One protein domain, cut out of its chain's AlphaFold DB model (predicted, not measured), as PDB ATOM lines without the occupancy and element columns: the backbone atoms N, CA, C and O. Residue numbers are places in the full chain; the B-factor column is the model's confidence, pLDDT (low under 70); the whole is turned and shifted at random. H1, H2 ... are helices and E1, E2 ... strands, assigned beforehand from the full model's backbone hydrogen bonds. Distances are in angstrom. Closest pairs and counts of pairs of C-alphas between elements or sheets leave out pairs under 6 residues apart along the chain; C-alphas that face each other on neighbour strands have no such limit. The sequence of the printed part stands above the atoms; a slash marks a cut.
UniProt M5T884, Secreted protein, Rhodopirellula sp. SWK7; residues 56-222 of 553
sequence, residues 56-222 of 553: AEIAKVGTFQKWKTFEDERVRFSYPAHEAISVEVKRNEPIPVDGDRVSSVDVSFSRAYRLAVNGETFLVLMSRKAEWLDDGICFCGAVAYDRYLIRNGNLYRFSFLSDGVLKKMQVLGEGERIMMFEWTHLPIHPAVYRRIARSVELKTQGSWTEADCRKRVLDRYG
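This is residues 56 to 222 of the 553 residues of the protein "Secreted protein" of Rhodopirellula sp. SWK7 (UniProt M5T884). A twisted wall of seven strands, E3 to E9, has helix H2 packed over one face along E8, and the separate two-stranded hairpin E1-E2 sits beside H2. The helices H1 and H3 lie far out, H3 grazing the wall at its E6 and E7 side. The printed part has 167 residues with three named helices and nine named strands, in the order H1, E1 to E9, H2, H3. The large sheet is antiparallel, in the order E3 - E4 - E5 - E9 - E8 - E7 - E6, and the class is mixed, helices and strands. The whole is compact, with a radius of gyration of the C-alphas of 15.4 A and spans of 45 by 34 by 32 A.

H1, residues 56 to 61, begins at C-alpha 56 at (104.206, 134.739, 14.718). E1 is residues 67 to 71, E2 is 75 to 80, and E3 is 85 to 90. E4, residues 111 to 117, measures 19.5 A, and E5, residues 120 to 129, measures 26.8 A and bends by 61 degrees at residue 123. E6, residues 145 to 151, E7, residues 154 to 160, and E8, residues 166 to 173, measure 20.0, 19.6 and 21.1 A; E9 is residues 176 to 180. H2, residues 190 to 199, measures 14.5 A. H3, residues 210 to 222, measures 16.5 A and ends at C-alpha 222 at (124.325, 128.840, 50.788).

E3 E4 E5 and E6 E7 E8 E9 are meanders, each strand the antiparallel neighbour of the one before. N 88 and O 114 of the hairpin E3 and E4 are 2.8 A apart; between E5 and E9, N 126 and O 179 are 2.8 A apart. H2 is on the sheet, making two layers, a helix on one face of a sheet; its height over the sheet is 7.6 A. It lies over E8 and runs along the strands, at 6 degrees to E8 on the local plane. The closest C-alphas of H2 and E8 are those of Ala 197 and Met 169, 6.1 A apart. In the hairpin E1 and E2, N 70 and O 77 are 2.8 A apart; the closest C-alphas of E2 and H2 are those of Phe 77 and Ser 199, 4.9 A apart. H1 and H2 are near each other. H3 only grazes the sheet with residues 210 to 217, and is apart from H2. In H1, H2 and H3 every O i to N i+4 pair is within hydrogen-bond range.

The two C-alphas farthest apart are those of Glu 83 and Asp 219, 46.0 A. The printed part has no cut. The links E3 to E4 and E5 to E6 are long. The mean pLDDT of the printed part is 85.3; residues 56 to 63 and 96 to 104 are under 70.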
ATOM      1  N   ALA A  56     104.215 136.190  14.922       55.78
ATOM      2  CA  ALA A  56     104.206 134.739  14.718       55.78
ATOM      3  C   ALA A  56     105.276 134.276  13.717       55.78
ATOM      4  O   ALA A  56     105.771 133.163  13.836       55.78
ATOM      5  N   GLU A  57     105.650 135.107  12.742       58.66
ATOM      6  CA  GLU A  57     106.722 134.786  11.794       58.66
ATOM      7  C   GLU A  57     108.098 135.047  12.415       58.66
ATOM      8  O   GLU A  57     108.939 134.157  12.403       58.66
ATOM      9  N   ILE A  58     108.305 136.207  13.051       61.47
ATOM     10  CA  ILE A  58     109.570 136.601  13.700       61.47
ATOM     11  C   ILE A  58     109.904 135.695  14.901       61.47
ATOM     12  O   ILE A  58     111.066 135.319  15.079       61.47
ATOM     13  N   ALA A  59     108.908 135.296  15.700       57.28
ATOM     14  CA  ALA A  59     109.088 134.379  16.826       57.28
ATOM     15  C   ALA A  59     109.358 132.931  16.381       57.28
ATOM     16  O   ALA A  59     110.014 132.193  17.110       57.28
ATOM     17  N   LYS A  60     108.915 132.525  15.181       55.53
ATOM     18  CA  LYS A  60     109.143 131.170  14.649       55.53
ATOM     19  C   LYS A  60     110.534 130.958  14.064       55.53
ATOM     20  O   LYS A  60     111.000 129.825  14.046       55.53
ATOM     21  N   VAL A  61     111.207 132.004  13.572       59.66
ATOM     22  CA  VAL A  61     112.476 131.789  12.851       59.66
ATOM     23  C   VAL A  61     113.584 131.334  13.799       59.66
ATOM     24  O   VAL A  61     114.425 130.536  13.393       59.66
ATOM     25  N   GLY A  62     113.638 131.853  15.039       61.25
ATOM     26  CA  GLY A  62     114.662 131.526  16.050       61.25
ATOM     27  C   GLY A  62     116.126 131.760  15.621       61.25
ATOM     28  O   GLY A  62     117.043 131.640  16.433       61.25
ATOM     29  N   THR A  63     116.351 132.113  14.356       65.94
ATOM     30  CA  THR A  63     117.618 132.111  13.638       65.94
ATOM     31  C   THR A  63     117.691 133.388  12.808       65.94
ATOM     32  O   THR A  63     117.205 133.491  11.687       65.94
ATOM     33  N   PHE A  64     118.289 134.420  13.398       81.06
ATOM     34  CA  PHE A  64     118.568 135.672  12.703       81.06
ATOM     35  C   PHE A  64     120.004 135.659  12.197       81.06
ATOM     36  O   PHE A  64     120.937 135.480  12.982       81.06
ATOM     37  N   GLN A  65     120.175 135.890  10.895       80.06
ATOM     38  CA  GLN A  65     121.486 135.901  10.239       80.06
ATOM     39  C   GLN A  65     122.326 137.129  10.615       80.06
ATOM     40  O   GLN A  65     123.551 137.075  10.619       80.06
ATOM     41  N   LYS A  66     121.677 138.255  10.932       90.19
ATOM     42  CA  LYS A  66     122.342 139.528  11.239       90.19
ATOM     43  C   LYS A  66     121.858 140.091  12.567       90.19
ATOM     44  O   LYS A  66     120.681 139.983  12.907       90.19
ATOM     45  N   TRP A  67     122.776 140.730  13.284       94.25
ATOM     46  CA  TRP A  67     122.555 141.317  14.602       94.25
ATOM     47  C   TRP A  67     123.076 142.752  14.612       94.25
ATOM     48  O   TRP A  67     124.111 143.044  14.015       94.25
ATOM     49  N   LYS A  68     122.331 143.651  15.254       95.50
ATOM     50  CA  LYS A  68     122.743 145.028  15.538       95.50
ATOM     51  C   LYS A  68     123.140 145.124  17.004       95.50
ATOM     52  O   LYS A  68     122.678 144.337  17.827       95.50
ATOM     53  N   THR A  69     123.955 146.115  17.325       97.50
ATOM     54  CA  THR A  69     124.301 146.454  18.705       97.50
ATOM     55  C   THR A  69     123.580 147.737  19.079       97.50
ATOM     56  O   THR A  69     123.643 148.722  18.346       97.50
ATOM     57  N   PHE A  70     122.871 147.707  20.200       97.69
ATOM     58  CA  PHE A  70     122.445 148.901  20.906       97.69
ATOM     59  C   PHE A  70     123.509 149.246  21.944       97.69
ATOM     60  O   PHE A  70     124.034 148.359  22.621       97.69
ATOM     61  N   GLU A  71     123.811 150.531  22.078       97.00
ATOM     62  CA  GLU A  71     124.776 151.021  23.048       97.00
ATOM     63  C   GLU A  71     124.394 152.434  23.492       97.00
ATOM     64  O   GLU A  71     124.162 153.309  22.656       97.00
ATOM     65  N   ASP A  72     124.343 152.656  24.804       95.19
ATOM     66  CA  ASP A  72     124.226 153.986  25.403       95.19
ATOM     67  C   ASP A  72     125.294 154.186  26.489       95.19
ATOM     68  O   ASP A  72     126.339 153.538  26.456       95.19
ATOM     69  N   GLU A  73     125.105 155.127  27.414       92.94
ATOM     70  CA  GLU A  73     126.051 155.389  28.499       92.94
ATOM     71  C   GLU A  73     126.042 154.336  29.623       92.94
ATOM     72  O   GLU A  73     126.979 154.307  30.415       92.94
ATOM     73  N   ARG A  74     125.025 153.464  29.700       91.62
ATOM     74  CA  ARG A  74     124.867 152.461  30.769       91.62
ATOM     75  C   ARG A  74     125.035 151.029  30.288       91.62
ATOM     76  O   ARG A  74     125.644 150.225  30.990       91.62
ATOM     77  N   VAL A  75     124.479 150.700  29.123       94.75
ATOM     78  CA  VAL A  75     124.402 149.319  28.641       94.75
ATOM     79  C   VAL A  75     124.839 149.202  27.191       94.75
ATOM     80  O   VAL A  75     124.649 150.104  26.372       94.75
ATOM     81  N   ARG A  76     125.372 148.031  26.865       96.56
ATOM     82  CA  ARG A  76     125.540 147.537  25.504       96.56
ATOM     83  C   ARG A  76     124.872 146.172  25.388       96.56
ATOM     84  O   ARG A  76     125.005 145.356  26.291       96.56
ATOM     85  N   PHE A  77     124.134 145.923  24.309       97.06
ATOM     86  CA  PHE A  77     123.600 144.591  24.003       97.06
ATOM     87  C   PHE A  77     123.310 144.430  22.512       97.06
ATOM     88  O   PHE A  77     123.068 145.400  21.791       97.06
ATOM     89  N   SER A  78     123.319 143.193  22.035       96.62
ATOM     90  CA  SER A  78     122.973 142.845  20.660       96.62
ATOM     91  C   SER A  78     121.508 142.439  20.540       96.62
ATOM     92  O   SER A  78     120.954 141.802  21.428       96.62
ATOM     93  N   TYR A  79     120.885 142.767  19.411       94.56
ATOM     94  CA  TYR A  79     119.511 142.390  19.076       94.56
ATOM     95  C   TYR A  79     119.386 142.057  17.580       94.56
ATOM     96  O   TYR A  79     120.252 142.452  16.787       94.56
ATOM     97  N   PRO A  80     118.346 141.317  17.154       92.31
ATOM     98  CA  PRO A  80     118.193 140.947  15.753       92.31
ATOM     99  C   PRO A  80     118.104 142.155  14.814       92.31
ATOM    100  O   PRO A  80     117.358 143.105  15.054       92.31
ATOM    101  N   ALA A  81     118.853 142.113  13.712       91.44
ATOM    102  CA  ALA A  81     118.837 143.166  12.707       91.44
ATOM    103  C   ALA A  81     117.625 142.999  11.775       91.44
ATOM    104  O   ALA A  81     117.739 142.393  10.711       91.44
ATOM    105  N   HIS A  82     116.477 143.552  12.167       88.12
ATOM    106  CA  HIS A  82     115.245 143.543  11.374       88.12
ATOM    107  C   HIS A  82     114.611 144.940  11.340       88.12
ATOM    108  O   HIS A  82     114.751 145.696  12.298       88.12
ATOM    109  N   GLU A  83     113.930 145.302  10.250       85.31
ATOM    110  CA  GLU A  83     113.312 146.633  10.091       85.31
ATOM    111  C   GLU A  83     112.132 146.869  11.044       85.31
ATOM    112  O   GLU A  83     111.958 147.971  11.548       85.31
ATOM    113  N   ALA A  84     111.380 145.811  11.353       85.25
ATOM    114  CA  ALA A  84     110.267 145.850  12.304       85.25
ATOM    115  C   ALA A  84     110.700 145.964  13.780       85.25
ATOM    116  O   ALA A  84     109.841 146.177  14.632       85.25
ATOM    117  N   ILE A  85     111.991 145.772  14.091       88.62
ATOM    118  CA  ILE A  85     112.508 145.786  15.465       88.62
ATOM    119  C   ILE A  85     113.111 147.155  15.776       88.62
ATOM    120  O   ILE A  85     114.055 147.592  15.115       88.62
ATOM    121  N   SER A  86     112.620 147.792  16.834       92.31
ATOM    122  CA  SER A  86     113.157 149.036  17.385       92.31
ATOM    123  C   SER A  86     113.592 148.856  18.841       92.31
ATOM    124  O   SER A  86     113.124 147.961  19.543       92.31
ATOM    125  N   VAL A  87     114.505 149.718  19.300       94.75
ATOM    126  CA  VAL A  87     114.880 149.832  20.715       94.75
ATOM    127  C   VAL A  87     114.423 151.193  21.221       94.75
ATOM    128  O   VAL A  87     114.851 152.226  20.712       94.75
ATOM    129  N   GLU A  88     113.568 151.188  22.235       94.88
ATOM    130  CA  GLU A  88     113.054 152.374  22.907       94.88
ATOM    131  C   GLU A  88     113.656 152.480  24.309       94.88
ATOM    132  O   GLU A  88     113.690 151.509  25.066       94.88
ATOM    133  N   VAL A  89     114.094 153.681  24.682       95.06
ATOM    134  CA  VAL A  89     114.583 153.969  26.033       95.06
ATOM    135  C   VAL A  89     113.483 154.679  26.813       95.06
ATOM    136  O   VAL A  89     113.078 155.783  26.456       95.06
ATOM    137  N   LYS A  90     113.017 154.056  27.894       91.56
ATOM    138  CA  LYS A  90     111.948 154.554  28.767       91.56
ATOM    139  C   LYS A  90     112.500 154.987  30.123       91.56
ATOM    140  O   LYS A  90     113.426 154.368  30.652       91.56
ATOM    141  N   ARG A  91     111.937 156.058  30.695       89.38
ATOM    142  CA  ARG A  91     112.302 156.605  32.015       89.38
ATOM    143  C   ARG A  91     111.028 156.899  32.798       89.38
ATOM    144  O   ARG A  91     110.252 157.736  32.366       89.38
ATOM    145  N   ASN A  92     110.828 156.227  33.933       72.06
ATOM    146  CA  ASN A  92     109.679 156.426  34.832       72.06
ATOM    147  C   ASN A  92     108.284 156.289  34.176       72.06
ATOM    148  O   ASN A  92     107.290 156.728  34.750       72.06
ATOM    149  N   GLU A  93     108.193 155.683  32.992       77.56
ATOM    150  CA  GLU A  93     106.937 155.399  32.290       77.56
ATOM    151  C   GLU A  93     106.626 153.908  32.415       77.56
ATOM    152  O   GLU A  93     107.520 153.116  32.125       77.56
ATOM    153  N   PRO A  94     105.400 153.496  32.782       73.81
ATOM    154  CA  PRO A  94     105.026 152.087  32.803       73.81
ATOM    155  C   PRO A  94     105.294 151.412  31.456       73.81
ATOM    156  O   PRO A  94     104.938 151.943  30.403       73.81
ATOM    157  N   ILE A  95     105.898 150.225  31.487       74.38
ATOM    158  CA  ILE A  95     106.072 149.406  30.287       74.38
ATOM    159  C   ILE A  95     104.964 148.357  30.269       74.38
ATOM    160  O   ILE A  95     104.850 147.599  31.235       74.38
ATOM    161  N   PRO A  96     104.152 148.296  29.200       68.31
ATOM    162  CA  PRO A  96     103.179 147.232  29.046       68.31
ATOM    163  C   PRO A  96     103.929 145.917  28.815       68.31
ATOM    164  O   PRO A  96     104.680 145.777  27.841       68.31
ATOM    165  N   VAL A  97     103.740 144.981  29.739       64.25
ATOM    166  CA  VAL A  97     104.159 143.586  29.615       64.25
ATOM    167  C   VAL A  97     102.933 142.727  29.897       64.25
ATOM    168  O   VAL A  97     102.183 143.030  30.825       64.25
ATOM    169  N   ASP A  98     102.710 141.707  29.075       56.56
ATOM    170  CA  ASP A  98     101.512 140.877  29.149       56.56
ATOM    171  C   ASP A  98     101.584 139.869  30.312       56.56
ATOM    172  O   ASP A  98     102.586 139.180  30.511       56.56
ATOM    173  N   GLY A  99     100.479 139.762  31.058       53.56
ATOM    174  CA  GLY A  99     100.296 138.829  32.175       53.56
ATOM    175  C   GLY A  99      99.924 139.538  33.479       53.56
ATOM    176  O   GLY A  99     100.626 140.447  33.922       53.56
ATOM    177  N   ASP A 100      98.818 139.115  34.100       44.66
ATOM    178  CA  ASP A 100      98.449 139.569  35.442       44.66
ATOM    179  C   ASP A 100      99.545 139.176  36.440       44.66
ATOM    180  O   ASP A 100     100.046 138.047  36.454       44.66
ATOM    181  N   ARG A 101      99.959 140.153  37.251       51.19
ATOM    182  CA  ARG A 101     101.095 140.043  38.167       51.19
ATOM    183  C   ARG A 101     100.730 139.160  39.351       51.19
ATOM    184  O   ARG A 101     100.203 139.645  40.346       51.19
ATOM    185  N   VAL A 102     101.078 137.886  39.269       50.41
ATOM    186  CA  VAL A 102     101.176 137.020  40.446       50.41
ATOM    187  C   VAL A 102     102.661 136.727  40.668       50.41
ATOM    188  O   VAL A 102     103.156 135.645  40.358       50.41
ATOM    189  N   SER A 103     103.424 137.747  41.072       64.44
ATOM    190  CA  SER A 103     104.871 137.620  41.279       64.44
ATOM    191  C   SER A 103     105.411 138.619  42.305       64.44
ATOM    192  O   SER A 103     104.849 139.698  42.494       64.44
ATOM    193  N   SER A 104     106.528 138.263  42.946       69.69
ATOM    194  CA  SER A 104     107.345 139.164  43.777       69.69
ATOM    195  C   SER A 104     108.527 139.768  43.001       69.69
ATOM    196  O   SER A 104     109.412 140.381  43.594       69.69
ATOM    197  N   VAL A 105     108.551 139.589  41.673       74.06
ATOM    198  CA  VAL A 105     109.590 140.105  40.765       74.06
ATOM    199  C   VAL A 105     109.606 141.628  40.790       74.06
ATOM    200  O   VAL A 105     108.598 142.288  40.532       74.06
ATOM    201  N   ASP A 106     110.778 142.197  41.047       75.75
ATOM    202  CA  ASP A 106     110.959 143.639  41.075       75.75
ATOM    203  C   ASP A 106     110.899 144.253  39.667       75.75
ATOM    204  O   ASP A 106     111.852 144.208  38.888       75.75
ATOM    205  N   VAL A 107     109.767 144.883  39.364       77.44
ATOM    206  CA  VAL A 107     109.509 145.586  38.097       77.44
ATOM    207  C   VAL A 107     109.839 147.077  38.142       77.44
ATOM    208  O   VAL A 107     109.507 147.810  37.211       77.44
ATOM    209  N   SER A 108     110.441 147.568  39.226       81.38
ATOM    210  CA  SER A 108     110.819 148.975  39.305       81.38
ATOM    211  C   SER A 108     112.111 149.240  38.529       81.38
ATOM    212  O   SER A 108     113.039 148.430  38.494       81.38
ATOM    213  N   PHE A 109     112.181 150.402  37.882       88.12
ATOM    214  CA  PHE A 109     113.352 150.805  37.118       88.12
ATOM    215  C   PHE A 109     113.548 152.315  37.129       88.12
ATOM    216  O   PHE A 109     112.599 153.092  37.108       88.12
ATOM    217  N   SER A 110     114.815 152.726  37.101       89.69
ATOM    218  CA  SER A 110     115.203 154.104  36.777       89.69
ATOM    219  C   SER A 110     115.248 154.337  35.265       89.69
ATOM    220  O   SER A 110     115.064 155.454  34.780       89.69
ATOM    221  N   ARG A 111     115.496 153.264  34.510       93.56
ATOM    222  CA  ARG A 111     115.566 153.262  33.055       93.56
ATOM    223  C   ARG A 111     115.218 151.883  32.536       93.56
ATOM    224  O   ARG A 111     115.610 150.890  33.138       93.56
ATOM    225  N   ALA A 112     114.542 151.817  31.405       94.00
ATOM    226  CA  ALA A 112     114.283 150.554  30.747       94.00
ATOM    227  C   ALA A 112     114.522 150.638  29.244       94.00
ATOM    228  O   ALA A 112     114.347 151.688  28.624       94.00
ATOM    229  N   TYR A 113     114.928 149.510  28.680       95.81
ATOM    230  CA  TYR A 113     115.205 149.312  27.269       95.81
ATOM    231  C   TYR A 113     114.170 148.337  26.744       95.81
ATOM    232  O   TYR A 113     114.210 147.143  27.045       95.81
ATOM    233  N   ARG A 114     113.207 148.869  26.005       94.38
ATOM    234  CA  ARG A 114     112.131 148.096  25.411       94.38
ATOM    235  C   ARG A 114     112.508 147.797  23.972       94.38
ATOM    236  O   ARG A 114     112.608 148.712  23.160       94.38
ATOM    237  N   LEU A 115     112.708 146.525  23.654       92.88
ATOM    238  CA  LEU A 115     112.732 146.096  22.263       92.88
ATOM    239  C   LEU A 115     111.284 145.915  21.841       92.88
ATOM    240  O   LEU A 115     110.553 145.145  22.473       92.88
ATOM    241  N   ALA A 116     110.878 146.625  20.798       89.62
ATOM    242  CA  ALA A 116     109.536 146.544  20.256       89.62
ATOM    243  C   ALA A 116     109.553 145.970  18.837       89.62
ATOM    244  O   ALA A 116     110.463 146.248  18.060       89.62
ATOM    245  N   VAL A 117     108.535 145.178  18.504       85.00
ATOM    246  CA  VAL A 117     108.263 144.684  17.149       85.00
ATOM    247  C   VAL A 117     106.957 145.319  16.694       85.00
ATOM    248  O   VAL A 117     105.919 145.051  17.288       85.00
ATOM    249  N   ASN A 118     106.994 146.185  15.677       81.56
ATOM    250  CA  ASN A 118     105.812 146.933  15.208       81.56
ATOM    251  C   ASN A 118     105.039 147.655  16.336       81.56
ATOM    252  O   ASN A 118     103.817 147.766  16.294       81.56
ATOM    253  N   GLY A 119     105.751 148.137  17.358       81.50
ATOM    254  CA  GLY A 119     105.159 148.829  18.505       81.50
ATOM    255  C   GLY A 119     104.706 147.926  19.658       81.50
ATOM    256  O   GLY A 119     104.376 148.463  20.714       81.50
ATOM    257  N   GLU A 120     104.750 146.596  19.525       83.38
ATOM    258  CA  GLU A 120     104.464 145.638  20.607       83.38
ATOM    259  C   GLU A 120     105.729 145.239  21.377       83.38
ATOM    260  O   GLU A 120     106.817 145.183  20.809       83.38
ATOM    261  N   THR A 121     105.610 144.974  22.683       86.81
ATOM    262  CA  THR A 121     106.765 144.664  23.547       86.81
ATOM    263  C   THR A 121     107.299 143.261  23.255       86.81
ATOM    264  O   THR A 121     106.618 142.272  23.489       86.81
ATOM    265  N   PHE A 122     108.548 143.173  22.799       86.44
ATOM    266  CA  PHE A 122     109.228 141.914  22.480       86.44
ATOM    267  C   PHE A 122     110.226 141.490  23.565       86.44
ATOM    268  O   PHE A 122     110.378 140.308  23.856       86.44
ATOM    269  N   LEU A 123     110.907 142.458  24.181       91.50
ATOM    270  CA  LEU A 123     111.815 142.251  25.307       91.50
ATOM    271  C   LEU A 123     111.906 143.532  26.132       91.50
ATOM    272  O   LEU A 123     111.827 144.635  25.588       91.50
ATOM    273  N   VAL A 124     112.142 143.388  27.432       92.94
ATOM    274  CA  VAL A 124     112.417 144.513  28.326       92.94
ATOM    275  C   VAL A 124     113.678 144.229  29.134       92.94
ATOM    276  O   VAL A 124     113.788 143.176  29.761       92.94
ATOM    277  N   LEU A 125     114.611 145.181  29.149       95.19
ATOM    278  CA  LEU A 125     115.710 145.229  30.112       95.19
ATOM    279  C   LEU A 125     115.465 146.398  31.064       95.19
ATOM    280  O   LEU A 125     115.255 147.523  30.619       95.19
ATOM    281  N   MET A 126     115.510 146.151  32.364       93.88
ATOM    282  CA  MET A 126     115.237 147.133  33.408       93.88
ATOM    283  C   MET A 126     116.503 147.426  34.199       93.88
ATOM    284  O   MET A 126     117.091 146.521  34.783       93.88
ATOM    285  N   SER A 127     116.902 148.694  34.219       93.69
ATOM    286  CA  SER A 127     118.042 149.224  34.964       93.69
ATOM    287  C   SER A 127     117.569 149.983  36.206       93.69
ATOM    288  O   SER A 127     116.747 150.911  36.137       93.69
ATOM    289  N   ARG A 128     118.147 149.650  37.358       92.44
ATOM    290  CA  ARG A 128     117.970 150.406  38.601       92.44
ATOM    291  C   ARG A 128     119.208 150.349  39.475       92.44
ATOM    292  O   ARG A 128     120.020 149.438  39.364       92.44
ATOM    293  N   LYS A 129     119.276 151.281  40.425       92.50
ATOM    294  CA  LYS A 129     120.138 151.099  41.588       92.50
ATOM    295  C   LYS A 129     119.609 149.942  42.432       92.50
ATOM    296  O   LYS A 129     118.410 149.908  42.736       92.50
ATOM    297  N   ALA A 130     120.489 149.017  42.780       91.12
ATOM    298  CA  ALA A 130     120.200 147.891  43.649       91.12
ATOM    299  C   ALA A 130     121.492 147.424  44.322       91.12
ATOM    300  O   ALA A 130     122.553 147.399  43.705       91.12
ATOM    301  N   GLU A 131     121.389 147.023  45.584       91.25
ATOM    302  CA  GLU A 131     122.512 146.425  46.315       91.25
ATOM    303  C   GLU A 131     122.749 144.972  45.893       91.25
ATOM    304  O   GLU A 131     123.837 144.429  46.090       91.25
ATOM    305  N   TRP A 132     121.724 144.346  45.302       92.88
ATOM    306  CA  TRP A 132     121.742 142.943  44.931       92.88
ATOM    307  C   TRP A 132     120.858 142.599  43.721       92.88
ATOM    308  O   TRP A 132     120.085 143.421  43.217       92.88
ATOM    309  N   LEU A 133     120.999 141.360  43.247       93.31
ATOM    310  CA  LEU A 133     120.171 140.748  42.213       93.31
ATOM    311  C   LEU A 133     118.724 140.552  42.718       93.31
ATOM    312  O   LEU A 133     118.482 140.466  43.915       93.31
ATOM    313  N   ASP A 134     117.754 140.510  41.803       90.38
ATOM    314  CA  ASP A 134     116.330 140.303  42.102       90.38
ATOM    315  C   ASP A 134     115.991 138.826  42.315       90.38
ATOM    316  O   ASP A 134     116.046 138.042  41.357       90.38
ATOM    317  N   ASP A 135     115.588 138.489  43.536       88.00
ATOM    318  CA  ASP A 135     115.188 137.142  43.971       88.00
ATOM    319  C   ASP A 135     113.676 136.906  43.857       88.00
ATOM    320  O   ASP A 135     113.171 135.872  44.286       88.00
ATOM    321  N   GLY A 136     112.940 137.856  43.271       81.62
ATOM    322  CA  GLY A 136     111.505 137.724  43.089       81.62
ATOM    323  C   GLY A 136     111.117 136.494  42.263       81.62
ATOM    324  O   GLY A 136     111.764 136.147  41.267       81.62
ATOM    325  N   ILE A 137     110.030 135.856  42.694       74.44
ATOM    326  CA  ILE A 137     109.498 134.605  42.158       74.44
ATOM    327  C   ILE A 137     108.331 134.928  41.236       74.44
ATOM    328  O   ILE A 137     107.478 135.757  41.557       74.44
ATOM    329  N   CYS A 138     108.264 134.223  40.113       77.69
ATOM    330  CA  CYS A 138     107.110 134.222  39.233       77.69
ATOM    331  C   CYS A 138     106.592 132.802  39.033       77.69
ATOM    332  O   CYS A 138     107.363 131.888  38.723       77.69
ATOM    333  N   PHE A 139     105.274 132.643  39.152       74.81
ATOM    334  CA  PHE A 139     104.601 131.349  39.109       74.81
ATOM    335  C   PHE A 139     104.469 130.739  37.704       74.81
ATOM    336  O   PHE A 139     104.104 129.575  37.587       74.81
ATOM    337  N   CYS A 140     104.843 131.448  36.632       75.12
ATOM    338  CA  CYS A 140     104.847 130.917  35.259       75.12
ATOM    339  C   CYS A 140     106.019 129.956  34.955       75.12
ATOM    340  O   CYS A 140     106.353 129.728  33.794       75.12
ATOM    341  N   GLY A 141     106.653 129.399  35.991       74.00
ATOM    342  CA  GLY A 141     107.721 128.405  35.902       74.00
ATOM    343  C   GLY A 141     108.756 128.609  37.004       74.00
ATOM    344  O   GLY A 141     109.352 129.682  37.102       74.00
ATOM    345  N   ALA A 142     108.986 127.593  37.833       79.12
ATOM    346  CA  ALA A 142     110.009 127.667  38.869       79.12
ATOM    347  C   ALA A 142     111.407 127.744  38.234       79.12
ATOM    348  O   ALA A 142     111.716 127.001  37.298       79.12
ATOM    349  N   VAL A 143     112.249 128.649  38.744       84.19
ATOM    350  CA  VAL A 143     113.686 128.587  38.466       84.19
ATOM    351  C   VAL A 143     114.194 127.297  39.095       84.19
ATOM    352  O   VAL A 143     114.008 127.080  40.286       84.19
ATOM    353  N   ALA A 144     114.782 126.434  38.276       78.38
ATOM    354  CA  ALA A 144     115.313 125.154  38.714       78.38
ATOM    355  C   ALA A 144     116.770 125.276  39.173       78.38
ATOM    356  O   ALA A 144     117.183 124.567  40.080       78.38
ATOM    357  N   TYR A 145     117.559 126.145  38.534       82.56
ATOM    358  CA  TYR A 145     118.933 126.433  38.943       82.56
ATOM    359  C   TYR A 145     119.428 127.761  38.363       82.56
ATOM    360  O   TYR A 145     118.952 128.229  37.322       82.56
ATOM    361  N   ASP A 146     120.430 128.340  39.021       89.44
ATOM    362  CA  ASP A 146     121.139 129.537  38.578       89.44
ATOM    363  C   ASP A 146     122.552 129.195  38.080       89.44
ATOM    364  O   ASP A 146     123.194 128.258  38.552       89.44
ATOM    365  N   ARG A 147     123.058 129.982  37.128       89.56
ATOM    366  CA  ARG A 147     124.476 130.024  36.744       89.56
ATOM    367  C   ARG A 147     125.036 131.416  36.938       89.56
ATOM    368  O   ARG A 147     124.359 132.398  36.617       89.56
ATOM    369  N   TYR A 148     126.285 131.487  37.379       91.69
ATOM    370  CA  TYR A 148     126.982 132.745  37.589       91.69
ATOM    371  C   TYR A 148     128.171 132.886  36.652       91.69
ATOM    372  O   TYR A 148     128.858 131.923  36.332       91.69
ATOM    373  N   LEU A 149     128.412 134.115  36.217       89.94
ATOM    374  CA  LEU A 149     129.584 134.481  35.432       89.94
ATOM    375  C   LEU A 149     130.073 135.838  35.908       89.94
ATOM    376  O   LEU A 149     129.267 136.727  36.185       89.94
ATOM    377  N   ILE A 150     131.388 136.023  35.957       89.00
ATOM    378  CA  ILE A 150     131.981 137.331  36.219       89.00
ATOM    379  C   ILE A 150     132.676 137.807  34.969       89.00
ATOM    380  O   ILE A 150     133.511 137.119  34.387       89.00
ATOM    381  N   ARG A 151     132.304 139.008  34.542       87.50
ATOM    382  CA  ARG A 151     132.831 139.608  33.325       87.50
ATOM    383  C   ARG A 151     132.937 141.107  33.518       87.50
ATOM    384  O   ARG A 151     131.950 141.759  33.850       87.50
ATOM    385  N   ASN A 152     134.132 141.649  33.289       84.44
ATOM    386  CA  ASN A 152     134.432 143.077  33.451       84.44
ATOM    387  C   ASN A 152     134.064 143.612  34.851       84.44
ATOM    388  O   ASN A 152     133.490 144.692  34.969       84.44
ATOM    389  N   GLY A 153     134.334 142.822  35.897       86.50
ATOM    390  CA  GLY A 153     134.023 143.177  37.288       86.50
ATOM    391  C   GLY A 153     132.539 143.099  37.668       86.50
ATOM    392  O   GLY A 153     132.178 143.432  38.792       86.50
ATOM    393  N   ASN A 154     131.671 142.649  36.756       92.12
ATOM    394  CA  ASN A 154     130.226 142.568  36.970       92.12
ATOM    395  C   ASN A 154     129.779 141.120  37.195       92.12
ATOM    396  O   ASN A 154     130.252 140.211  36.506       92.12
ATOM    397  N   LEU A 155     128.839 140.922  38.122       93.69
ATOM    398  CA  LEU A 155     128.223 139.630  38.422       93.69
ATOM    399  C   LEU A 155     127.013 139.402  37.521       93.69
ATOM    400  O   LEU A 155     126.037 140.145  37.600       93.69
ATOM    401  N   TYR A 156     127.048 138.346  36.721       95.25
ATOM    402  CA  TYR A 156     125.925 137.877  35.922       95.25
ATOM    403  C   TYR A 156     125.267 136.690  36.614       95.25
ATOM    404  O   TYR A 156     125.963 135.803  37.104       95.25
ATOM    405  N   ARG A 157     123.935 136.658  36.608       95.25
ATOM    406  CA  ARG A 157     123.121 135.505  36.999       95.25
ATOM    407  C   ARG A 157     122.189 135.129  35.858       95.25
ATOM    408  O   ARG A 157     121.437 135.970  35.363       95.25
ATOM    409  N   PHE A 158     122.218 133.862  35.480       93.94
ATOM    410  CA  PHE A 158     121.348 133.256  34.484       93.94
ATOM    411  C   PHE A 158     120.477 132.211  35.175       93.94
ATOM    412  O   PHE A 158     121.000 131.214  35.660       93.94
ATOM    413  N   SER A 159     119.169 132.435  35.210       91.62
ATOM    414  CA  SER A 159     118.215 131.554  35.885       91.62
ATOM    415  C   SER A 159     117.519 130.668  34.866       91.62
ATOM    416  O   SER A 159     116.914 131.174  33.913       91.62
ATOM    417  N   PHE A 160     117.596 129.356  35.051       87.81
ATOM    418  CA  PHE A 160     117.106 128.359  34.102       87.81
ATOM    419  C   PHE A 160     115.889 127.610  34.640       87.81
ATOM    420  O   PHE A 160     115.747 127.409  35.844       87.81
ATOM    421  N   LEU A 161     115.014 127.184  33.732       85.31
ATOM    422  CA  LEU A 161     113.959 126.211  34.010       85.31
ATOM    423  C   LEU A 161     114.536 124.786  34.052       85.31
ATOM    424  O   LEU A 161     115.685 124.550  33.673       85.31
ATOM    425  N   SER A 162     113.727 123.820  34.489       78.56
ATOM    426  CA  SER A 162     114.127 122.409  34.611       78.56
ATOM    427  C   SER A 162     114.499 121.749  33.277       78.56
ATOM    428  O   SER A 162     115.291 120.811  33.259       78.56
ATOM    429  N   ASP A 163     113.985 122.263  32.158       78.31
ATOM    430  CA  ASP A 163     114.329 121.839  30.795       78.31
ATOM    431  C   ASP A 163     115.595 122.529  30.236       78.31
ATOM    432  O   ASP A 163     115.998 122.283  29.097       78.31
ATOM    433  N   GLY A 164     116.246 123.391  31.027       82.00
ATOM    434  CA  GLY A 164     117.450 124.131  30.645       82.00
ATOM    435  C   GLY A 164     117.184 125.383  29.803       82.00
ATOM    436  O   GLY A 164     118.126 125.989  29.268       82.00
ATOM    437  N   VAL A 165     115.927 125.813  29.652       87.06
ATOM    438  CA  VAL A 165     115.625 127.087  28.996       87.06
ATOM    439  C   VAL A 165     115.933 128.259  29.934       87.06
ATOM    440  O   VAL A 165     115.638 128.225  31.125       87.06
ATOM    441  N   LEU A 166     116.562 129.312  29.397       90.12
ATOM    442  CA  LEU A 166     116.891 130.514  30.164       90.12
ATOM    443  C   LEU A 166     115.608 131.301  30.447       90.12
ATOM    444  O   LEU A 166     115.016 131.854  29.521       90.12
ATOM    445  N   LYS A 167     115.217 131.383  31.718       90.38
ATOM    446  CA  LYS A 167     114.039 132.130  32.164       90.38
ATOM    447  C   LYS A 167     114.339 133.615  32.339       90.38
ATOM    448  O   LYS A 167     113.547 134.451  31.914       90.38
ATOM    449  N   LYS A 168     115.461 133.934  32.988       92.69
ATOM    450  CA  LYS A 168     115.806 135.283  33.457       92.69
ATOM    451  C   LYS A 168     117.314 135.491  33.382       92.69
ATOM    452  O   LYS A 168     118.082 134.563  33.625       92.69
ATOM    453  N   MET A 169     117.742 136.709  33.072       95.94
ATOM    454  CA  MET A 169     119.147 137.109  33.164       95.94
ATOM    455  C   MET A 169     119.257 138.418  33.929       95.94
ATOM    456  O   MET A 169     118.445 139.328  33.747       95.94
ATOM    457  N   GLN A 170     120.262 138.501  34.789       96.50
ATOM    458  CA  GLN A 170     120.569 139.687  35.567       96.50
ATOM    459  C   GLN A 170     122.065 139.962  35.541       96.50
ATOM    460  O   GLN A 170     122.866 139.033  35.540       96.50
ATOM    461  N   VAL A 171     122.433 141.236  35.577       95.62
ATOM    462  CA  VAL A 171     123.809 141.688  35.766       95.62
ATOM    463  C   VAL A 171     123.843 142.776  36.833       95.62
ATOM    464  O   VAL A 171     122.961 143.634  36.865       95.62
ATOM    465  N   LEU A 172     124.844 142.726  37.707       94.25
ATOM    466  CA  LEU A 172     125.055 143.662  38.808       94.25
ATOM    467  C   LEU A 172     126.500 144.173  38.810       94.25
ATOM    468  O   LEU A 172     127.439 143.375  38.779       94.25
ATOM    469  N   GLY A 173     126.662 145.494  38.870       91.88
ATOM    470  CA  GLY A 173     127.957 146.178  38.911       91.88
ATOM    471  C   GLY A 173     127.835 147.593  39.474       91.88
ATOM    472  O   GLY A 173     126.894 148.301  39.128       91.88
ATOM    473  N   GLU A 174     128.746 148.006  40.364       86.25
ATOM    474  CA  GLU A 174     128.760 149.339  41.012       86.25
ATOM    475  C   GLU A 174     127.395 149.808  41.566       86.25
ATOM    476  O   GLU A 174     127.013 150.974  41.464       86.25
ATOM    477  N   GLY A 175     126.621 148.884  42.147       88.00
ATOM    478  CA  GLY A 175     125.298 149.184  42.710       88.00
ATOM    479  C   GLY A 175     124.209 149.460  41.666       88.00
ATOM    480  O   GLY A 175     123.128 149.939  42.017       88.00
ATOM    481  N   GLU A 176     124.466 149.171  40.390       92.44
ATOM    482  CA  GLU A 176     123.483 149.168  39.314       92.44
ATOM    483  C   GLU A 176     123.195 147.737  38.860       92.44
ATOM    484  O   GLU A 176     124.097 146.953  38.565       92.44
ATOM    485  N   ARG A 177     121.906 147.403  38.782       94.25
ATOM    486  CA  ARG A 177     121.417 146.129  38.272       94.25
ATOM    487  C   ARG A 177     120.687 146.345  36.961       94.25
ATOM    488  O   ARG A 177     119.780 147.178  36.902       94.25
ATOM    489  N   ILE A 178     121.007 145.530  35.962       95.50
ATOM    490  CA  ILE A 178     120.147 145.307  34.799       95.50
ATOM    491  C   ILE A 178     119.509 143.934  34.920       95.50
ATOM    492  O   ILE A 178     120.188 142.936  35.136       95.50
ATOM    493  N   MET A 179     118.195 143.889  34.754       94.94
ATOM    494  CA  MET A 179     117.424 142.659  34.693       94.94
ATOM    495  C   MET A 179     116.715 142.568  33.354       94.94
ATOM    496  O   MET A 179     115.960 143.463  32.981       94.94
ATOM    497  N   MET A 180     116.928 141.469  32.648       94.38
ATOM    498  CA  MET A 180     116.126 141.116  31.491       94.38
ATOM    499  C   MET A 180     114.855 140.428  31.982       94.38
ATOM    500  O   MET A 180     114.936 139.449  32.728       94.38
ATOM    501  N   PHE A 181     113.692 140.977  31.624       88.00
ATOM    502  CA  PHE A 181     112.408 140.477  32.108       88.00
ATOM    503  C   PHE A 181     112.186 139.026  31.679       88.00
ATOM    504  O   PHE A 181     112.766 138.568  30.692       88.00
ATOM    505  N   GLU A 182     111.394 138.294  32.452       84.94
ATOM    506  CA  GLU A 182     111.273 136.850  32.302       84.94
ATOM    507  C   GLU A 182     110.716 136.460  30.930       84.94
ATOM    508  O   GLU A 182     109.686 136.971  30.485       84.94
ATOM    509  N   TRP A 183     111.399 135.524  30.270       84.38
ATOM    510  CA  TRP A 183     111.053 135.051  28.929       84.38
ATOM    511  C   TRP A 183     109.609 134.530  28.833       84.38
ATOM    512  O   TRP A 183     108.947 134.763  27.826       84.38
ATOM    513  N   THR A 184     109.091 133.895  29.887       82.94
ATOM    514  CA  THR A 184     107.741 133.302  29.930       82.94
ATOM    515  C   THR A 184     106.603 134.312  29.741       82.94
ATOM    516  O   THR A 184     105.477 133.908  29.469       82.94
ATOM    517  N   HIS A 185     106.889 135.611  29.851       82.62
ATOM    518  CA  HIS A 185     105.938 136.713  29.661       82.62
ATOM    519  C   HIS A 185     106.166 137.498  28.366       82.62
ATOM    520  O   HIS A 185     105.588 138.565  28.168       82.62
ATOM    521  N   LEU A 186     107.064 137.023  27.505       83.38
ATOM    522  CA  LEU A 186     107.513 137.758  26.337       83.38
ATOM    523  C   LEU A 186     107.277 136.929  25.071       83.38
ATOM    524  O   LEU A 186     107.564 135.731  25.052       83.38
ATOM    525  N   PRO A 187     106.829 137.550  23.966       82.75
ATOM    526  CA  PRO A 187     106.617 136.867  22.692       82.75
ATOM    527  C   PRO A 187     107.944 136.637  21.938       82.75
ATOM    528  O   PRO A 187     108.035 136.861  20.733       82.75
ATOM    529  N   ILE A 188     109.000 136.218  22.645       84.69
ATOM    530  CA  ILE A 188     110.362 136.031  22.132       84.69
ATOM    531  C   ILE A 188     110.758 134.555  22.149       84.69
ATOM    532  O   ILE A 188     110.537 133.834  23.119       84.69
ATOM    533  N   HIS A 189     111.397 134.103  21.070       87.25
ATOM    534  CA  HIS A 189     111.923 132.745  20.991       87.25
ATOM    535  C   HIS A 189     113.076 132.535  21.998       87.25
ATOM    536  O   HIS A 189     113.990 133.372  22.041       87.25
ATOM    537  N   PRO A 190     113.136 131.402  22.727       86.44
ATOM    538  CA  PRO A 190     114.171 131.124  23.731       86.44
ATOM    539  C   PRO A 190     115.609 131.335  23.253       86.44
ATOM    540  O   PRO A 190     116.445 131.895  23.960       86.44
ATOM    541  N   ALA A 191     115.911 130.901  22.025       86.31
ATOM    542  CA  ALA A 191     117.250 131.035  21.447       86.31
ATOM    543  C   ALA A 191     117.652 132.505  21.229       86.31
ATOM    544  O   ALA A 191     118.805 132.879  21.445       86.31
ATOM    545  N   VAL A 192     116.690 133.350  20.845       90.38
ATOM    546  CA  VAL A 192     116.899 134.787  20.636       90.38
ATOM    547  C   VAL A 192     117.098 135.460  21.988       90.38
ATOM    548  O   VAL A 192     118.076 136.181  22.163       90.38
ATOM    549  N   TYR A 193     116.236 135.145  22.961       92.88
ATOM    550  CA  TYR A 193     116.352 135.611  24.343       92.88
ATOM    551  C   TYR A 193     117.735 135.288  24.923       92.88
ATOM    552  O   TYR A 193     118.451 136.178  25.375       92.88
ATOM    553  N   ARG A 194     118.176 134.029  24.810       91.56
ATOM    554  CA  ARG A 194     119.496 133.576  25.275       91.56
ATOM    555  C   ARG A 194     120.649 134.324  24.599       91.56
ATOM    556  O   ARG A 194     121.621 134.668  25.268       91.56
ATOM    557  N   ARG A 195     120.565 134.587  23.291       92.81
ATOM    558  CA  ARG A 195     121.612 135.330  22.570       92.81
ATOM    559  C   ARG A 195     121.681 136.792  23.004       92.81
ATOM    560  O   ARG A 195     122.785 137.293  23.199       92.81
ATOM    561  N   ILE A 196     120.535 137.441  23.220       95.31
ATOM    562  CA  ILE A 196     120.504 138.803  23.770       95.31
ATOM    563  C   ILE A 196     121.111 138.797  25.176       95.31
ATOM    564  O   ILE A 196     122.049 139.554  25.410       95.31
ATOM    565  N   ALA A 197     120.680 137.888  26.061       95.25
ATOM    566  CA  ALA A 197     121.196 137.761  27.429       95.25
ATOM    567  C   ALA A 197     122.731 137.705  27.488       95.25
ATOM    568  O   ALA A 197     123.343 138.412  28.279       95.25
ATOM    569  N   ARG A 198     123.357 136.896  26.625       91.56
ATOM    570  CA  ARG A 198     124.823 136.741  26.564       91.56
ATOM    571  C   ARG A 198     125.562 138.000  26.110       91.56
ATOM    572  O   ARG A 198     126.739 138.159  26.414       91.56
ATOM    573  N   SER A 199     124.889 138.866  25.358       95.62
ATOM    574  CA  SER A 199     125.472 140.095  24.815       95.62
ATOM    575  C   SER A 199     125.311 141.312  25.723       95.62
ATOM    576  O   SER A 199     125.882 142.356  25.417       95.62
ATOM    577  N   VAL A 200     124.518 141.209  26.796       96.62
ATOM    578  CA  VAL A 200     124.304 142.331  27.712       96.62
ATOM    579  C   VAL A 200     125.591 142.626  28.465       96.62
ATOM    580  O   VAL A 200     126.213 141.734  29.030       96.62
ATOM    581  N   GLU A 201     125.970 143.896  28.480       94.50
ATOM    582  CA  GLU A 201     127.141 144.413  29.169       94.50
ATOM    583  C   GLU A 201     126.771 145.708  29.888       94.50
ATOM    584  O   GLU A 201     126.267 146.649  29.269       94.50
ATOM    585  N   LEU A 202     127.056 145.774  31.190       92.88
ATOM    586  CA  LEU A 202     127.121 147.044  31.911       92.88
ATOM    587  C   LEU A 202     128.406 147.775  31.521       92.88
ATOM    588  O   LEU A 202     129.491 147.192  31.547       92.88
ATOM    589  N   LYS A 203     128.282 149.057  31.169       90.31
ATOM    590  CA  LYS A 203     129.433 149.897  30.814       90.31
ATOM    591  C   LYS A 203     130.275 150.302  32.009       90.31
ATOM    592  O   LYS A 203     131.482 150.492  31.871       90.31
ATOM    593  N   THR A 204     129.646 150.436  33.166       85.06
ATOM    594  CA  THR A 204     130.365 150.615  34.419       85.06
ATOM    595  C   THR A 204     130.966 149.271  34.817       85.06
ATOM    596  O   THR A 204     130.259 148.264  34.887       85.06
ATOM    597  N   GLN A 205     132.280 149.245  35.032       81.81
ATOM    598  CA  GLN A 205     132.961 148.071  35.568       81.81
ATOM    599  C   GLN A 205     132.773 148.032  37.077       81.81
ATOM    600  O   GLN A 205     133.073 149.013  37.757       81.81
ATOM    601  N   GLY A 206     132.290 146.902  37.580       78.81
ATOM    602  CA  GLY A 206     132.248 146.614  39.003       78.81
ATOM    603  C   GLY A 206     133.642 146.455  39.606       78.81
ATOM    604  O   GLY A 206     134.598 146.037  38.955       78.81
ATOM    605  N   SER A 207     133.739 146.781  40.884       82.44
ATOM    606  CA  SER A 207     134.922 146.613  41.729       82.44
ATOM    607  C   SER A 207     135.035 145.216  42.341       82.44
ATOM    608  O   SER A 207     136.007 144.933  43.040       82.44
ATOM    609  N   TRP A 208     134.056 144.335  42.110       84.06
ATOM    610  CA  TRP A 208     134.031 143.014  42.728       84.06
ATOM    611  C   TRP A 208     134.978 142.044  42.039       84.06
ATOM    612  O   TRP A 208     134.941 141.852  40.821       84.06
ATOM    613  N   THR A 209     135.799 141.388  42.852       85.12
ATOM    614  CA  THR A 209     136.598 140.253  42.406       85.12
ATOM    615  C   THR A 209     135.747 138.989  42.335       85.12
ATOM    616  O   THR A 209     134.637 138.912  42.871       85.12
ATOM    617  N   GLU A 210     136.287 137.952  41.697       84.56
ATOM    618  CA  GLU A 210     135.633 136.649  41.679       84.56
ATOM    619  C   GLU A 210     135.450 136.038  43.064       84.56
ATOM    620  O   GLU A 210     134.369 135.536  43.376       84.56
ATOM    621  N   ALA A 211     136.456 136.175  43.924       84.69
ATOM    622  CA  ALA A 211     136.369 135.740  45.308       84.69
ATOM    623  C   ALA A 211     135.250 136.475  46.073       84.69
ATOM    624  O   ALA A 211     134.483 135.831  46.791       84.69
ATOM    625  N   ASP A 212     135.102 137.793  45.876       86.75
ATOM    626  CA  ASP A 212     134.052 138.585  46.535       86.75
ATOM    627  C   ASP A 212     132.652 138.122  46.122       86.75
ATOM    628  O   ASP A 212     131.774 137.929  46.964       86.75
ATOM    629  N   CYS A 213     132.441 137.923  44.821       87.56
ATOM    630  CA  CYS A 213     131.167 137.462  44.280       87.56
ATOM    631  C   CYS A 213     130.825 136.044  44.747       87.56
ATOM    632  O   CYS A 213     129.699 135.813  45.190       87.56
ATOM    633  N   ARG A 214     131.788 135.109  44.687       86.38
ATOM    634  CA  ARG A 214     131.604 133.726  45.156       86.38
ATOM    635  C   ARG A 214     131.204 133.699  46.625       86.38
ATOM    636  O   ARG A 214     130.206 133.066  46.965       86.38
ATOM    637  N   LYS A 215     131.915 134.455  47.468       86.31
ATOM    638  CA  LYS A 215     131.594 134.589  48.891       86.31
ATOM    639  C   LYS A 215     130.185 135.138  49.104       86.31
ATOM    640  O   LYS A 215     129.427 134.555  49.859       86.31
ATOM    641  N   ARG A 216     129.798 136.214  48.415       88.75
ATOM    642  CA  ARG A 216     128.453 136.802  48.565       88.75
ATOM    643  C   ARG A 216     127.330 135.858  48.131       88.75
ATOM    644  O   ARG A 216     126.285 135.836  48.772       88.75
ATOM    645  N   VAL A 217     127.528 135.098  47.051       89.62
ATOM    646  CA  VAL A 217     126.568 134.071  46.608       89.62
ATOM    647  C   VAL A 217     126.446 132.972  47.662       89.62
ATOM    648  O   VAL A 217     125.327 132.619  48.021       89.62
ATOM    649  N   LEU A 218     127.570 132.493  48.201       85.38
ATOM    650  CA  LEU A 218     127.586 131.488  49.265       85.38
ATOM    651  C   LEU A 218     126.935 132.004  50.560       85.38
ATOM    652  O   LEU A 218     126.108 131.310  51.137       85.38
ATOM    653  N   ASP A 219     127.256 133.224  50.992       87.06
ATOM    654  CA  ASP A 219     126.701 133.832  52.208       87.06
ATOM    655  C   ASP A 219     125.178 134.022  52.100       87.06
ATOM    656  O   ASP A 219     124.467 133.911  53.097       87.06
ATOM    657  N   ARG A 220     124.665 134.314  50.897       88.81
ATOM    658  CA  ARG A 220     123.242 134.617  50.685       88.81
ATOM    659  C   ARG A 220     122.384 133.399  50.361       88.81
ATOM    660  O   ARG A 220     121.264 133.315  50.846       88.81
ATOM    661  N   TYR A 221     122.874 132.500  49.514       85.19
ATOM    662  CA  TYR A 221     122.102 131.357  49.005       85.19
ATOM    663  C   TYR A 221     122.623 130.018  49.517       85.19
ATOM    664  O   TYR A 221     122.115 128.961  49.150       85.19
ATOM    665  N   GLY A 222     123.668 130.044  50.338       83.19
ATOM    666  CA  GLY A 222     124.325 128.840  50.788       83.19
ATOM    667  C   GLY A 222     124.993 128.060  49.651       83.19
ATOM    668  O   GLY A 222     125.179 128.550  48.529       83.19
TER     669      GLY A 222